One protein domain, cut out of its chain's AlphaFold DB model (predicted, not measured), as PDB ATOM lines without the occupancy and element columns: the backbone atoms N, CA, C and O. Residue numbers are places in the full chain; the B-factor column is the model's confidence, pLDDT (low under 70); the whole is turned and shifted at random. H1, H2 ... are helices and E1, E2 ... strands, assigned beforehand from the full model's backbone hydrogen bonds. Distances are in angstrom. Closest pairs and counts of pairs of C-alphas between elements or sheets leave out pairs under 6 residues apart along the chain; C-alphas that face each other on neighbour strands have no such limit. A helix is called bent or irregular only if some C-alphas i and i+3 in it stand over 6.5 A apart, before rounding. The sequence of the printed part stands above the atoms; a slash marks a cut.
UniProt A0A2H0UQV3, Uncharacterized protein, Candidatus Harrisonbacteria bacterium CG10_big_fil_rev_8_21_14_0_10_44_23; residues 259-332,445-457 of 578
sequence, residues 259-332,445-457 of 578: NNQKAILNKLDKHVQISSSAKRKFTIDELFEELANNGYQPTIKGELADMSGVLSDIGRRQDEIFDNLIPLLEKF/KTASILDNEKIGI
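AT A GLANCE: This is residues 259 to 332 and 445 to 457 of the 578 residues of an uncharacterized protein of Candidatus Harrisonbacteria bacterium CG10_big_fil_rev_8_21_14_0_10_44_23 (UniProt A0A2H0UQV3). Short H4 sits in the middle, between H1 and the beginning of long H3, with H2 crossing it; the small hairpin E1 and E2 leads into H3, whose residues 315 to 329 stick out. The 87 printed residues, mostly helix, run H1, H2, E1, E2, H3, H4. The whole is loose, with a radius of gyration of the C-alphas of 15.7 A and spans of 53 by 34 by 20 A.

HOW THE PARTS SIT: H1, residues 259 to 275, touches H2, residues 284 to 293, with residues 268 to 272 alone, about perpendicular at 84 degrees; the closest C-alphas, Leu 268 and Ile 284, are 6.5 A apart. E1, residues 299 to 301, and E2, residues 304 to 306, form an antiparallel hairpin; N 299 and O 306, 2.9 A apart, are within hydrogen-bond range. H3, residues 308 to 329, only just touches the hub H4, residues 445 to 450, with 3 pairs of C-alphas within 8 A, the closest Leu 311 and Ala 447, 6.6 A. H4 touches H1 at a shallow tilt of 4 degrees, opposite ways, closest C-alphas Ile 449 and Ile 264, 6.9 A. Every O i to N i+4 pair is within range in H2 and H4, 12 of 13 in H1 and 16 of 18 in H3.

IN THESE COORDINATES: H1, 25.8 A long, begins at C-alpha 259 (30.422, 5.409, -51.152) and is irregular, C-alphas 259 and 262 being 7.9 A apart. H3 measures 31.2 A; H4 ends at C-alpha 450 (18.641, 10.952, -46.893).

THE WHOLE: Residues 333 to 444 are cut out, a gap of 31.7 A between C-alphas 332 and 445. Residues 259 to 261, 278 and 455 to 457 have pLDDT under 70.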
ATOM      1  N   ASN A 259      29.156   4.656 -51.073       54.81
ATOM      2  CA  ASN A 259      30.422   5.409 -51.152       54.81
ATOM      3  C   ASN A 259      30.327   6.855 -50.610       54.81
ATOM      4  O   ASN A 259      31.357   7.503 -50.435       54.81
ATOM      5  N   ASN A 260      29.117   7.362 -50.330       63.22
ATOM      6  CA  ASN A 260      28.876   8.719 -49.818       63.22
ATOM      7  C   ASN A 260      28.665   8.768 -48.294       63.22
ATOM      8  O   ASN A 260      28.385   9.828 -47.730       63.22
ATOM      9  N   GLN A 261      28.842   7.635 -47.608       66.56
ATOM     10  CA  GLN A 261      28.575   7.466 -46.181       66.56
ATOM     11  C   GLN A 261      29.188   8.550 -45.301       66.56
ATOM     12  O   GLN A 261      28.509   9.099 -44.439       66.56
ATOM     13  N   LYS A 262      30.463   8.884 -45.514       74.31
ATOM     14  CA  LYS A 262      31.147   9.881 -44.686       74.31
ATOM     15  C   LYS A 262      30.501  11.263 -44.813       74.31
ATOM     16  O   LYS A 262      30.377  11.972 -43.823       74.31
ATOM     17  N   ALA A 263      30.059  11.637 -46.014       77.00
ATOM     18  CA  ALA A 263      29.378  12.908 -46.234       77.00
ATOM     19  C   ALA A 263      27.995  12.928 -45.567       77.00
ATOM     20  O   ALA A 263      27.642  13.921 -44.935       77.00
ATOM     21  N   ILE A 264      27.244  11.826 -45.652       77.94
ATOM     22  CA  ILE A 264      25.925  11.691 -45.018       77.94
ATOM     23  C   ILE A 264      26.050  11.711 -43.493       77.94
ATOM     24  O   ILE A 264      25.347  12.479 -42.843       77.94
ATOM     25  N   LEU A 265      26.979  10.938 -42.920       78.88
ATOM     26  CA  LEU A 265      27.220  10.929 -41.475       78.88
ATOM     27  C   LEU A 265      27.648  12.308 -40.979       78.88
ATOM     28  O   LEU A 265      27.085  12.783 -40.008       78.88
ATOM     29  N   ASN A 266      28.520  13.018 -41.701       81.38
ATOM     30  CA  ASN A 266      28.879  14.392 -41.339       81.38
ATOM     31  C   ASN A 266      27.669  15.346 -41.370       81.38
ATOM     32  O   ASN A 266      27.547  16.219 -40.509       81.38
ATOM     33  N   LYS A 267      26.765  15.209 -42.357       82.69
ATOM     34  CA  LYS A 267      25.514  15.989 -42.411       82.69
ATOM     35  C   LYS A 267      24.598  15.642 -41.229       82.69
ATOM     36  O   LYS A 267      24.031  16.555 -40.629       82.69
ATOM     37  N   LEU A 268      24.471  14.359 -40.887       81.12
ATOM     38  CA  LEU A 268      23.660  13.875 -39.765       81.12
ATOM     39  C   LEU A 268      24.241  14.296 -38.414       81.12
ATOM     40  O   LEU A 268      23.497  14.811 -37.593       81.12
ATOM     41  N   ASP A 269      25.549  14.178 -38.203       82.38
ATOM     42  CA  ASP A 269      26.235  14.648 -36.994       82.38
ATOM     43  C   ASP A 269      26.052  16.152 -36.810       82.38
ATOM     44  O   ASP A 269      25.722  16.624 -35.722       82.38
ATOM     45  N   LYS A 270      26.192  16.928 -37.890       81.75
ATOM     46  CA  LYS A 270      25.917  18.365 -37.849       81.75
ATOM     47  C   LYS A 270      24.453  18.643 -37.504       81.75
ATOM     48  O   LYS A 270      24.170  19.535 -36.708       81.75
ATOM     49  N   HIS A 271      23.521  17.878 -38.068       85.00
ATOM     50  CA  HIS A 271      22.098  17.991 -37.745       85.00
ATOM     51  C   HIS A 271      21.803  17.618 -36.285       85.00
ATOM     52  O   HIS A 271      21.056  18.331 -35.619       85.00
ATOM     53  N   VAL A 272      22.449  16.581 -35.748       81.81
ATOM     54  CA  VAL A 272      22.406  16.209 -34.328       81.81
ATOM     55  C   VAL A 272      22.920  17.349 -33.454       81.81
ATOM     56  O   VAL A 272      22.259  17.705 -32.479       81.81
ATOM     57  N   GLN A 273      24.056  17.955 -33.802       80.62
ATOM     58  CA  GLN A 273      24.625  19.080 -33.057       80.62
ATOM     59  C   GLN A 273      23.688  20.292 -33.043       80.62
ATOM     60  O   GLN A 273      23.517  20.909 -31.997       80.62
ATOM     61  N   ILE A 274      23.053  20.605 -34.176       76.12
ATOM     62  CA  ILE A 274      22.097  21.719 -34.295       76.12
ATOM     63  C   ILE A 274      20.786  21.417 -33.554       76.12
ATOM     64  O   ILE A 274      20.185  22.313 -32.966       76.12
ATOM     65  N   SER A 275      20.328  20.165 -33.595       78.06
ATOM     66  CA  SER A 275      19.074  19.727 -32.972       78.06
ATOM     67  C   SER A 275      19.198  19.532 -31.461       78.06
ATOM     68  O   SER A 275      18.209  19.625 -30.733       78.06
ATOM     69  N   SER A 276      20.410  19.252 -30.986       78.12
ATOM     70  CA  SER A 276      20.711  19.096 -29.571       78.12
ATOM     71  C   SER A 276      20.732  20.448 -28.871       78.12
ATOM     72  O   SER A 276      21.292  21.429 -29.349       78.12
ATOM     73  N   SER A 277      20.149  20.488 -27.681       74.31
ATOM     74  CA  SER A 277      20.189  21.638 -26.783       74.31
ATOM     75  C   SER A 277      20.865  21.254 -25.469       74.31
ATOM     76  O   SER A 277      21.068  20.076 -25.177       74.31
ATOM     77  N   ALA A 278      21.141  22.243 -24.617       64.19
ATOM     78  CA  ALA A 278      21.626  21.987 -23.259       64.19
ATOM     79  C   ALA A 278      20.689  21.071 -22.442       64.19
ATOM     80  O   ALA A 278      21.141  20.422 -21.505       64.19
ATOM     81  N   LYS A 279      19.394  21.011 -22.795       71.12
ATOM     82  CA  LYS A 279      18.369  20.232 -22.082       71.12
ATOM     83  C   LYS A 279      18.118  18.841 -22.670       71.12
ATOM     84  O   LYS A 279      17.628  17.975 -21.957       71.12
ATOM     85  N   ARG A 280      18.413  18.628 -23.955       80.31
ATOM     86  CA  ARG A 280      18.207  17.345 -24.640       80.31
ATOM     87  C   ARG A 280      19.256  17.173 -25.722       80.31
ATOM     88  O   ARG A 280      19.339  18.004 -26.626       80.31
ATOM     89  N   LYS A 281      20.023  16.092 -25.629       83.62
ATOM     90  CA  LYS A 281      20.937  15.657 -26.681       83.62
ATOM     91  C   LYS A 281      20.215  14.648 -27.557       83.62
ATOM     92  O   LYS A 281      19.465  13.837 -27.030       83.62
ATOM     93  N   PHE A 282      20.435  14.750 -28.856       83.38
ATOM     94  CA  PHE A 282      19.997  13.754 -29.818       83.38
ATOM     95  C   PHE A 282      21.196  12.922 -30.262       83.38
ATOM     96  O   PHE A 282      22.344  13.360 -30.193       83.38
ATOM     97  N   THR A 283      20.914  11.724 -30.739       83.44
ATOM     98  CA  THR A 283      21.840  10.825 -31.420       83.44
ATOM     99  C   THR A 283      21.343  10.591 -32.841       83.44
ATOM    100  O   THR A 283      20.181  10.848 -33.159       83.44
ATOM    101  N   ILE A 284      22.219  10.097 -33.716       76.75
ATOM    102  CA  ILE A 284      21.817   9.707 -35.073       76.75
ATOM    103  C   ILE A 284      20.706   8.641 -35.021       76.75
ATOM    104  O   ILE A 284      19.744   8.728 -35.781       76.75
ATOM    105  N   ASP A 285      20.806   7.683 -34.095       71.62
ATOM    106  CA  ASP A 285      19.820   6.612 -33.924       71.62
ATOM    107  C   ASP A 285      18.434   7.178 -33.580       71.62
ATOM    108  O   ASP A 285      17.449   6.806 -34.213       71.62
ATOM    109  N   GLU A 286      18.352   8.144 -32.660       77.88
ATOM    110  CA  GLU A 286      17.085   8.798 -32.305       77.88
ATOM    111  C   GLU A 286      16.467   9.571 -33.479       77.88
ATOM    112  O   GLU A 286      15.246   9.604 -33.612       77.88
ATOM    113  N   LEU A 287      17.276  10.169 -34.363       80.44
ATOM    114  CA  LEU A 287      16.754  10.829 -35.567       80.44
ATOM    115  C   LEU A 287      16.088   9.829 -36.523       80.44
ATOM    116  O   LEU A 287      15.062  10.143 -37.133       80.44
ATOM    117  N   PHE A 288      16.664   8.634 -36.664       77.81
ATOM    118  CA  PHE A 288      16.058   7.556 -37.443       77.81
ATOM    119  C   PHE A 288      14.832   6.969 -36.740       77.81
ATOM    120  O   PHE A 288      13.835   6.671 -37.399       77.81
ATOM    121  N   GLU A 289      14.876   6.841 -35.415       73.50
ATOM    122  CA  GLU A 289      13.751   6.360 -34.622       73.50
ATOM    123  C   GLU A 289      12.547   7.307 -34.714       73.50
ATOM    124  O   GLU A 289      11.421   6.840 -34.869       73.50
ATOM    125  N   GLU A 290      12.758   8.630 -34.705       80.00
ATOM    126  CA  GLU A 290      11.692   9.625 -34.907       80.00
ATOM    127  C   GLU A 290      10.984   9.418 -36.260       80.00
ATOM    128  O   GLU A 290       9.750   9.387 -36.310       80.00
ATOM    129  N   LEU A 291      11.742   9.198 -37.344       76.69
ATOM    130  CA  LEU A 291      11.170   8.879 -38.658       76.69
ATOM    131  C   LEU A 291      10.381   7.563 -38.627       76.69
ATOM    132  O   LEU A 291       9.231   7.522 -39.071       76.69
ATOM    133  N   ALA A 292      10.970   6.504 -38.067       71.56
ATOM    134  CA  ALA A 292      10.366   5.177 -38.020       71.56
ATOM    135  C   ALA A 292       9.079   5.146 -37.180       71.56
ATOM    136  O   ALA A 292       8.062   4.608 -37.623       71.56
ATOM    137  N   ASN A 293       9.091   5.772 -36.001       75.12
ATOM    138  CA  ASN A 293       7.943   5.863 -35.098       75.12
ATOM    139  C   ASN A 293       6.778   6.652 -35.718       75.12
ATOM    140  O   ASN A 293       5.619   6.347 -35.437       75.12
ATOM    141  N   ASN A 294       7.065   7.621 -36.595       76.50
ATOM    142  CA  ASN A 294       6.049   8.359 -37.354       76.50
ATOM    143  C   ASN A 294       5.658   7.673 -38.682       76.50
ATOM    144  O   ASN A 294       4.833   8.206 -39.428       76.50
ATOM    145  N   GLY A 295       6.199   6.484 -38.970       73.00
ATOM    146  CA  GLY A 295       5.881   5.700 -40.165       73.00
ATOM    147  C   GLY A 295       6.512   6.227 -41.455       73.00
ATOM    148  O   GLY A 295       6.092   5.825 -42.539       73.00
ATOM    149  N   TYR A 296       7.505   7.113 -41.363       78.81
ATOM    150  CA  TYR A 296       8.200   7.654 -42.525       78.81
ATOM    151  C   TYR A 296       9.274   6.691 -43.017       78.81
ATOM    152  O   TYR A 296      10.161   6.284 -42.269       78.81
ATOM    153  N   GLN A 297       9.195   6.337 -44.299       70.06
ATOM    154  CA  GLN A 297      10.116   5.407 -44.941       70.06
ATOM    155  C   GLN A 297      10.514   5.924 -46.326       70.06
ATOM    156  O   GLN A 297       9.652   6.441 -47.044       70.06
ATOM    157  N   PRO A 298      11.787   5.768 -46.725       72.19
ATOM    158  CA  PRO A 298      12.206   6.084 -48.081       72.19
ATOM    159  C   PRO A 298      11.576   5.105 -49.073       72.19
ATOM    160  O   PRO A 298      11.599   3.888 -48.875       72.19
ATOM    161  N   THR A 299      11.069   5.630 -50.184       76.44
ATOM    162  CA  THR A 299      10.796   4.813 -51.370       76.44
ATOM    163  C   THR A 299      12.124   4.533 -52.065       76.44
ATOM    164  O   THR A 299      12.959   5.419 -52.167       76.44
ATOM    165  N   ILE A 300      12.367   3.316 -52.549       77.50
ATOM    166  CA  ILE A 300      13.629   3.002 -53.235       77.50
ATOM    167  C   ILE A 300      13.452   3.166 -54.748       77.50
ATOM    168  O   ILE A 300      12.695   2.422 -55.373       77.50
ATOM    169  N   LYS A 301      14.172   4.124 -55.345       75.19
ATOM    170  CA  LYS A 301      14.249   4.338 -56.800       75.19
ATOM    171  C   LYS A 301      15.624   3.900 -57.305       75.19
ATOM    172  O   LYS A 301      16.569   4.682 -57.364       75.19
ATOM    173  N   GLY A 302      15.745   2.620 -57.659       80.00
ATOM    174  CA  GLY A 302      17.034   2.017 -58.012       80.00
ATOM    175  C   GLY A 302      17.918   1.843 -56.774       80.00
ATOM    176  O   GLY A 302      17.558   1.085 -55.881       80.00
ATOM    177  N   GLU A 303      19.052   2.543 -56.719       72.50
ATOM    178  CA  GLU A 303      19.944   2.595 -55.541       72.50
ATOM    179  C   GLU A 303      19.671   3.808 -54.634       72.50
ATOM    180  O   GLU A 303      20.339   3.982 -53.618       72.50
ATOM    181  N   LEU A 304      18.741   4.690 -55.015       79.00
ATOM    182  CA  LEU A 304      18.522   5.963 -54.331       79.00
ATOM    183  C   LEU A 304      17.339   5.886 -53.371       79.00
ATOM    184  O   LEU A 304      16.297   5.309 -53.701       79.00
ATOM    185  N   ALA A 305      17.491   6.521 -52.209       79.50
ATOM    186  CA  ALA A 305      16.357   6.855 -51.362       79.50
ATOM    187  C   ALA A 305      15.545   7.976 -52.012       79.50
ATOM    188  O   ALA A 305      16.091   8.999 -52.407       79.50
ATOM    189  N   ASP A 306      14.237   7.808 -52.067       86.50
ATOM    190  CA  ASP A 306      13.284   8.843 -52.426       86.50
ATOM    191  C   ASP A 306      12.426   9.155 -51.201       86.50
ATOM    192  O   ASP A 306      11.559   8.375 -50.796       86.50
ATOM    193  N   MET A 307      12.705  10.308 -50.605       89.19
ATOM    194  CA  MET A 307      11.992  10.855 -49.461       89.19
ATOM    195  C   MET A 307      10.988  11.928 -49.882       89.19
ATOM    196  O   MET A 307      10.384  12.547 -49.013       89.19
ATOM    197  N   SER A 308      10.746  12.154 -51.178       90.19
ATOM    198  CA  SER A 308       9.855  13.226 -51.650       90.19
ATOM    199  C   SER A 308       8.447  13.155 -51.044       90.19
ATOM    200  O   SER A 308       7.921  14.169 -50.584       90.19
ATOM    201  N   GLY A 309       7.859  11.956 -50.958       89.69
ATOM    202  CA  GLY A 309       6.559  11.746 -50.313       89.69
ATOM    203  C   GLY A 309       6.583  12.033 -48.807       89.69
ATOM    204  O   GLY A 309       5.675  12.677 -48.286       89.69
ATOM    205  N   VAL A 310       7.654  11.620 -48.122       87.94
ATOM    206  CA  VAL A 310       7.876  11.888 -46.691       87.94
ATOM    207  C   VAL A 310       8.034  13.387 -46.441       87.94
ATOM    208  O   VAL A 310       7.366  13.946 -45.577       87.94
ATOM    209  N   LEU A 311       8.874  14.057 -47.231       92.44
ATOM    210  CA  LEU A 311       9.110  15.496 -47.157       92.44
ATOM    211  C   LEU A 311       7.821  16.285 -47.401       92.44
ATOM    212  O   LEU A 311       7.543  17.235 -46.671       92.44
ATOM    213  N   SER A 312       7.012  15.866 -48.379       92.12
ATOM    214  CA  SER A 312       5.716  16.486 -48.654       92.12
ATOM    215  C   SER A 312       4.725  16.295 -47.505       92.12
ATOM    216  O   SER A 312       4.022  17.244 -47.162       92.12
ATOM    217  N   ASP A 313       4.649  15.103 -46.904       91.75
ATOM    218  CA  ASP A 313       3.732  14.854 -45.783       91.75
ATOM    219  C   ASP A 313       4.147  15.631 -44.531       91.75
ATOM    220  O   ASP A 313       3.315  16.279 -43.895       91.75
ATOM    221  N   ILE A 314       5.443  15.633 -44.208       92.50
ATOM    222  CA  ILE A 314       5.980  16.412 -43.091       92.50
ATOM    223  C   ILE A 314       5.711  17.905 -43.305       92.50
ATOM    224  O   ILE A 314       5.229  18.567 -42.386       92.50
ATOM    225  N   GLY A 315       5.970  18.423 -44.511       90.88
ATOM    226  CA  GLY A 315       5.689  19.813 -44.870       90.88
ATOM    227  C   GLY A 315       4.212  20.169 -44.688       90.88
ATOM    228  O   GLY A 315       3.905  21.137 -43.997       90.88
ATOM    229  N   ARG A 316       3.300  19.329 -45.198       94.25
ATOM    230  CA  ARG A 316       1.851  19.497 -45.011       94.25
ATOM    231  C   ARG A 316       1.470  19.545 -43.532       94.25
ATOM    232  O   ARG A 316       0.763  20.453 -43.120       94.25
ATOM    233  N   ARG A 317       1.956  18.607 -42.713       93.12
ATOM    234  CA  ARG A 317       1.654  18.582 -41.268       93.12
ATOM    235  C   ARG A 317       2.207  19.803 -40.531       93.12
ATOM    236  O   ARG A 317       1.605  20.262 -39.565       93.12
ATOM    237  N   GLN A 318       3.358  20.327 -40.952       91.12
ATOM    238  CA  GLN A 318       3.899  21.569 -40.400       91.12
ATOM    239  C   GLN A 318       3.027  22.774 -40.749       91.12
ATOM    240  O   GLN A 318       2.789  23.605 -39.870       91.12
ATOM    241  N   ASP A 319       2.562  22.858 -41.997       88.12
ATOM    242  CA  ASP A 319       1.634  23.901 -42.431       88.12
ATOM    243  C   ASP A 319       0.290  23.762 -41.677       88.12
ATOM    244  O   ASP A 319      -0.210  24.753 -41.163       88.12
ATOM    245  N   GLU A 320      -0.220  22.545 -41.439       92.44
ATOM    246  CA  GLU A 320      -1.437  22.311 -40.635       92.44
ATOM    247  C   GLU A 320      -1.310  22.781 -39.182       92.44
ATOM    248  O   GLU A 320      -2.237  23.377 -38.632       92.44
ATOM    249  N   ILE A 321      -0.177  22.526 -38.522       91.81
ATOM    250  CA  ILE A 321       0.061  23.045 -37.165       91.81
ATOM    251  C   ILE A 321       0.034  24.572 -37.181       91.81
ATOM    252  O   ILE A 321      -0.527  25.199 -36.283       91.81
ATOM    253  N   PHE A 322       0.642  25.170 -38.199       86.94
ATOM    254  CA  PHE A 322       0.676  26.610 -38.358       86.94
ATOM    255  C   PHE A 322      -0.721  27.196 -38.618       86.94
ATOM    256  O   PHE A 322      -1.119  28.113 -37.900       86.94
ATOM    257  N   ASP A 323      -1.487  26.629 -39.549       88.62
ATOM    258  CA  ASP A 323      -2.839  27.079 -39.892       88.62
ATOM    259  C   ASP A 323      -3.782  26.985 -38.685       88.62
ATOM    260  O   ASP A 323      -4.626  27.853 -38.483       88.62
ATOM    261  N   ASN A 324      -3.593  25.980 -37.824       91.38
ATOM    262  CA  ASN A 324      -4.347  25.846 -36.578       91.38
ATOM    263  C   ASN A 324      -3.923  26.854 -35.494       91.38
ATOM    264  O   ASN A 324      -4.732  27.208 -34.634       91.38
ATOM    265  N   LEU A 325      -2.672  27.328 -35.511       90.56
ATOM    266  CA  LEU A 325      -2.176  28.317 -34.551       90.56
ATOM    267  C   LEU A 325      -2.639  29.736 -34.881       90.56
ATOM    268  O   LEU A 325      -2.931  30.493 -33.956       90.56
ATOM    269  N   ILE A 326      -2.720  30.114 -36.160       92.06
ATOM    270  CA  ILE A 326      -3.033  31.496 -36.557       92.06
ATOM    271  C   ILE A 326      -4.351  32.008 -35.942       92.06
ATOM    272  O   ILE A 326      -4.296  33.025 -35.246       92.06
ATOM    273  N   PRO A 327      -5.497  31.302 -36.038       92.31
ATOM    274  CA  PRO A 327      -6.751  31.755 -35.430       92.31
ATOM    275  C   PRO A 327      -6.700  31.850 -33.900       92.31
ATOM    276  O   PRO A 327      -7.503  32.554 -33.287       92.31
ATOM    277  N   LEU A 328      -5.795  31.110 -33.251       90.88
ATOM    278  CA  LEU A 328      -5.575  31.213 -31.810       90.88
ATOM    279  C   LEU A 328      -4.759  32.461 -31.478       90.88
ATOM    280  O   LEU A 328      -5.120  33.186 -30.555       90.88
ATOM    281  N   LEU A 329      -3.709  32.734 -32.255       91.88
ATOM    282  CA  LEU A 329      -2.851  33.904 -32.088       91.88
ATOM    283  C   LEU A 329      -3.582  35.215 -32.405       91.88
ATOM    284  O   LEU A 329      -3.356  36.210 -31.725       91.88
ATOM    285  N   GLU A 330      -4.512  35.219 -33.362       92.88
ATOM    286  CA  GLU A 330      -5.341  36.389 -33.700       92.88
ATOM    287  C   GLU A 330      -6.255  36.849 -32.553       92.88
ATOM    288  O   GLU A 330      -6.645  38.018 -32.490       92.88
ATOM    289  N   LYS A 331      -6.582  35.960 -31.604       91.69
ATOM    290  CA  LYS A 331      -7.362  36.326 -30.409       91.69
ATOM    291  C   LYS A 331      -6.567  37.223 -29.461       91.69
ATOM    292  O   LYS A 331      -7.165  37.959 -28.672       91.69
ATOM    293  N   PHE A 332      -5.239  37.190 -29.543       91.75
ATOM    294  CA  PHE A 332      -4.362  38.035 -28.750       91.75
ATOM    295  C   PHE A 332      -4.173  39.377 -29.452       91.75
ATOM    296  O   PHE A 332      -3.562  39.483 -30.512       91.75
ATOM    297  N   LYS A 445      14.495  17.580 -41.911       89.75
ATOM    298  CA  LYS A 445      15.938  17.697 -42.143       89.75
ATOM    299  C   LYS A 445      16.596  16.326 -42.273       89.75
ATOM    300  O   LYS A 445      17.320  16.110 -43.243       89.75
ATOM    301  N   THR A 446      16.283  15.379 -41.389       88.69
ATOM    302  CA  THR A 446      16.781  13.999 -41.490       88.69
ATOM    303  C   THR A 446      16.366  13.370 -42.820       88.69
ATOM    304  O   THR A 446      17.218  12.870 -43.547       88.69
ATOM    305  N   ALA A 447      15.090  13.464 -43.203       89.31
ATOM    306  CA  ALA A 447      14.599  12.927 -44.468       89.31
ATOM    307  C   ALA A 447      15.262  13.589 -45.683       89.31
ATOM    308  O   ALA A 447      15.623  12.901 -46.626       89.31
ATOM    309  N   SER A 448      15.499  14.898 -45.647       89.88
ATOM    310  CA  SER A 448      16.152  15.619 -46.746       89.88
ATOM    311  C   SER A 448      17.646  15.323 -46.874       89.88
ATOM    312  O   SER A 448      18.182  15.384 -47.973       89.88
ATOM    313  N   ILE A 449      18.318  14.972 -45.770       87.56
ATOM    314  CA  ILE A 449      19.702  14.485 -45.803       87.56
ATOM    315  C   ILE A 449      19.766  13.112 -46.472       87.56
ATOM    316  O   ILE A 449      20.768  12.813 -47.105       87.56
ATOM    317  N   LEU A 450      18.723  12.293 -46.317       85.75
ATOM    318  CA  LEU A 450      18.641  10.952 -46.893       85.75
ATOM    319  C   LEU A 450      18.101  10.958 -48.331       85.75
ATOM    320  O   LEU A 450      18.337  10.005 -49.067       85.75
ATOM    321  N   ASP A 451      17.370  11.999 -48.727       90.25
ATOM    322  CA  ASP A 451      16.757  12.113 -50.048       90.25
ATOM    323  C   ASP A 451      17.800  12.130 -51.169       90.25
ATOM    324  O   ASP A 451      18.791  12.857 -51.109       90.25
ATOM    325  N   ASN A 452      17.558  11.343 -52.216       87.56
ATOM    326  CA  ASN A 452      18.460  11.122 -53.346       87.56
ATOM    327  C   ASN A 452      19.872  10.641 -52.971       87.56
ATOM    328  O   ASN A 452      20.759  10.624 -53.828       87.56
ATOM    329  N   GLU A 453      20.103  10.216 -51.732       83.62
ATOM    330  CA  GLU A 453      21.359   9.578 -51.372       83.62
ATOM    331  C   GLU A 453      21.325   8.103 -51.777       83.62
ATOM    332  O   GLU A 453      20.287   7.428 -51.732       83.62
ATOM    333  N   LYS A 454      22.490   7.588 -52.185       74.25
ATOM    334  CA  LYS A 454      22.656   6.161 -52.455       74.25
ATOM    335  C   LYS A 454      22.519   5.398 -51.152       74.25
ATOM    336  O   LYS A 454      23.423   5.425 -50.317       74.25
ATOM    337  N   ILE A 455      21.420   4.674 -51.010       62.66
ATOM    338  CA  ILE A 455      21.322   3.671 -49.967       62.66
ATOM    339  C   ILE A 455      22.095   2.473 -50.492       62.66
ATOM    340  O   ILE A 455      21.769   1.904 -51.534       62.66
ATOM    341  N   GLY A 456      23.160   2.121 -49.781       49.03
ATOM    342  CA  GLY A 456      23.896   0.888 -49.982       49.03
ATOM    343  C   GLY A 456      22.990  -0.298 -49.668       49.03
ATOM    344  O   GLY A 456      23.039  -0.942 -48.628       49.03
ATOM    345  N   ILE A 457      22.125  -0.625 -50.605       47.12
ATOM    346  CA  ILE A 457      21.561  -1.948 -50.702       47.12
ATOM    347  C   ILE A 457      22.492  -2.686 -51.652       47.12
ATOM    348  O   ILE A 457      22.260  -2.725 -52.853       47.12
TER     349      ILE A 457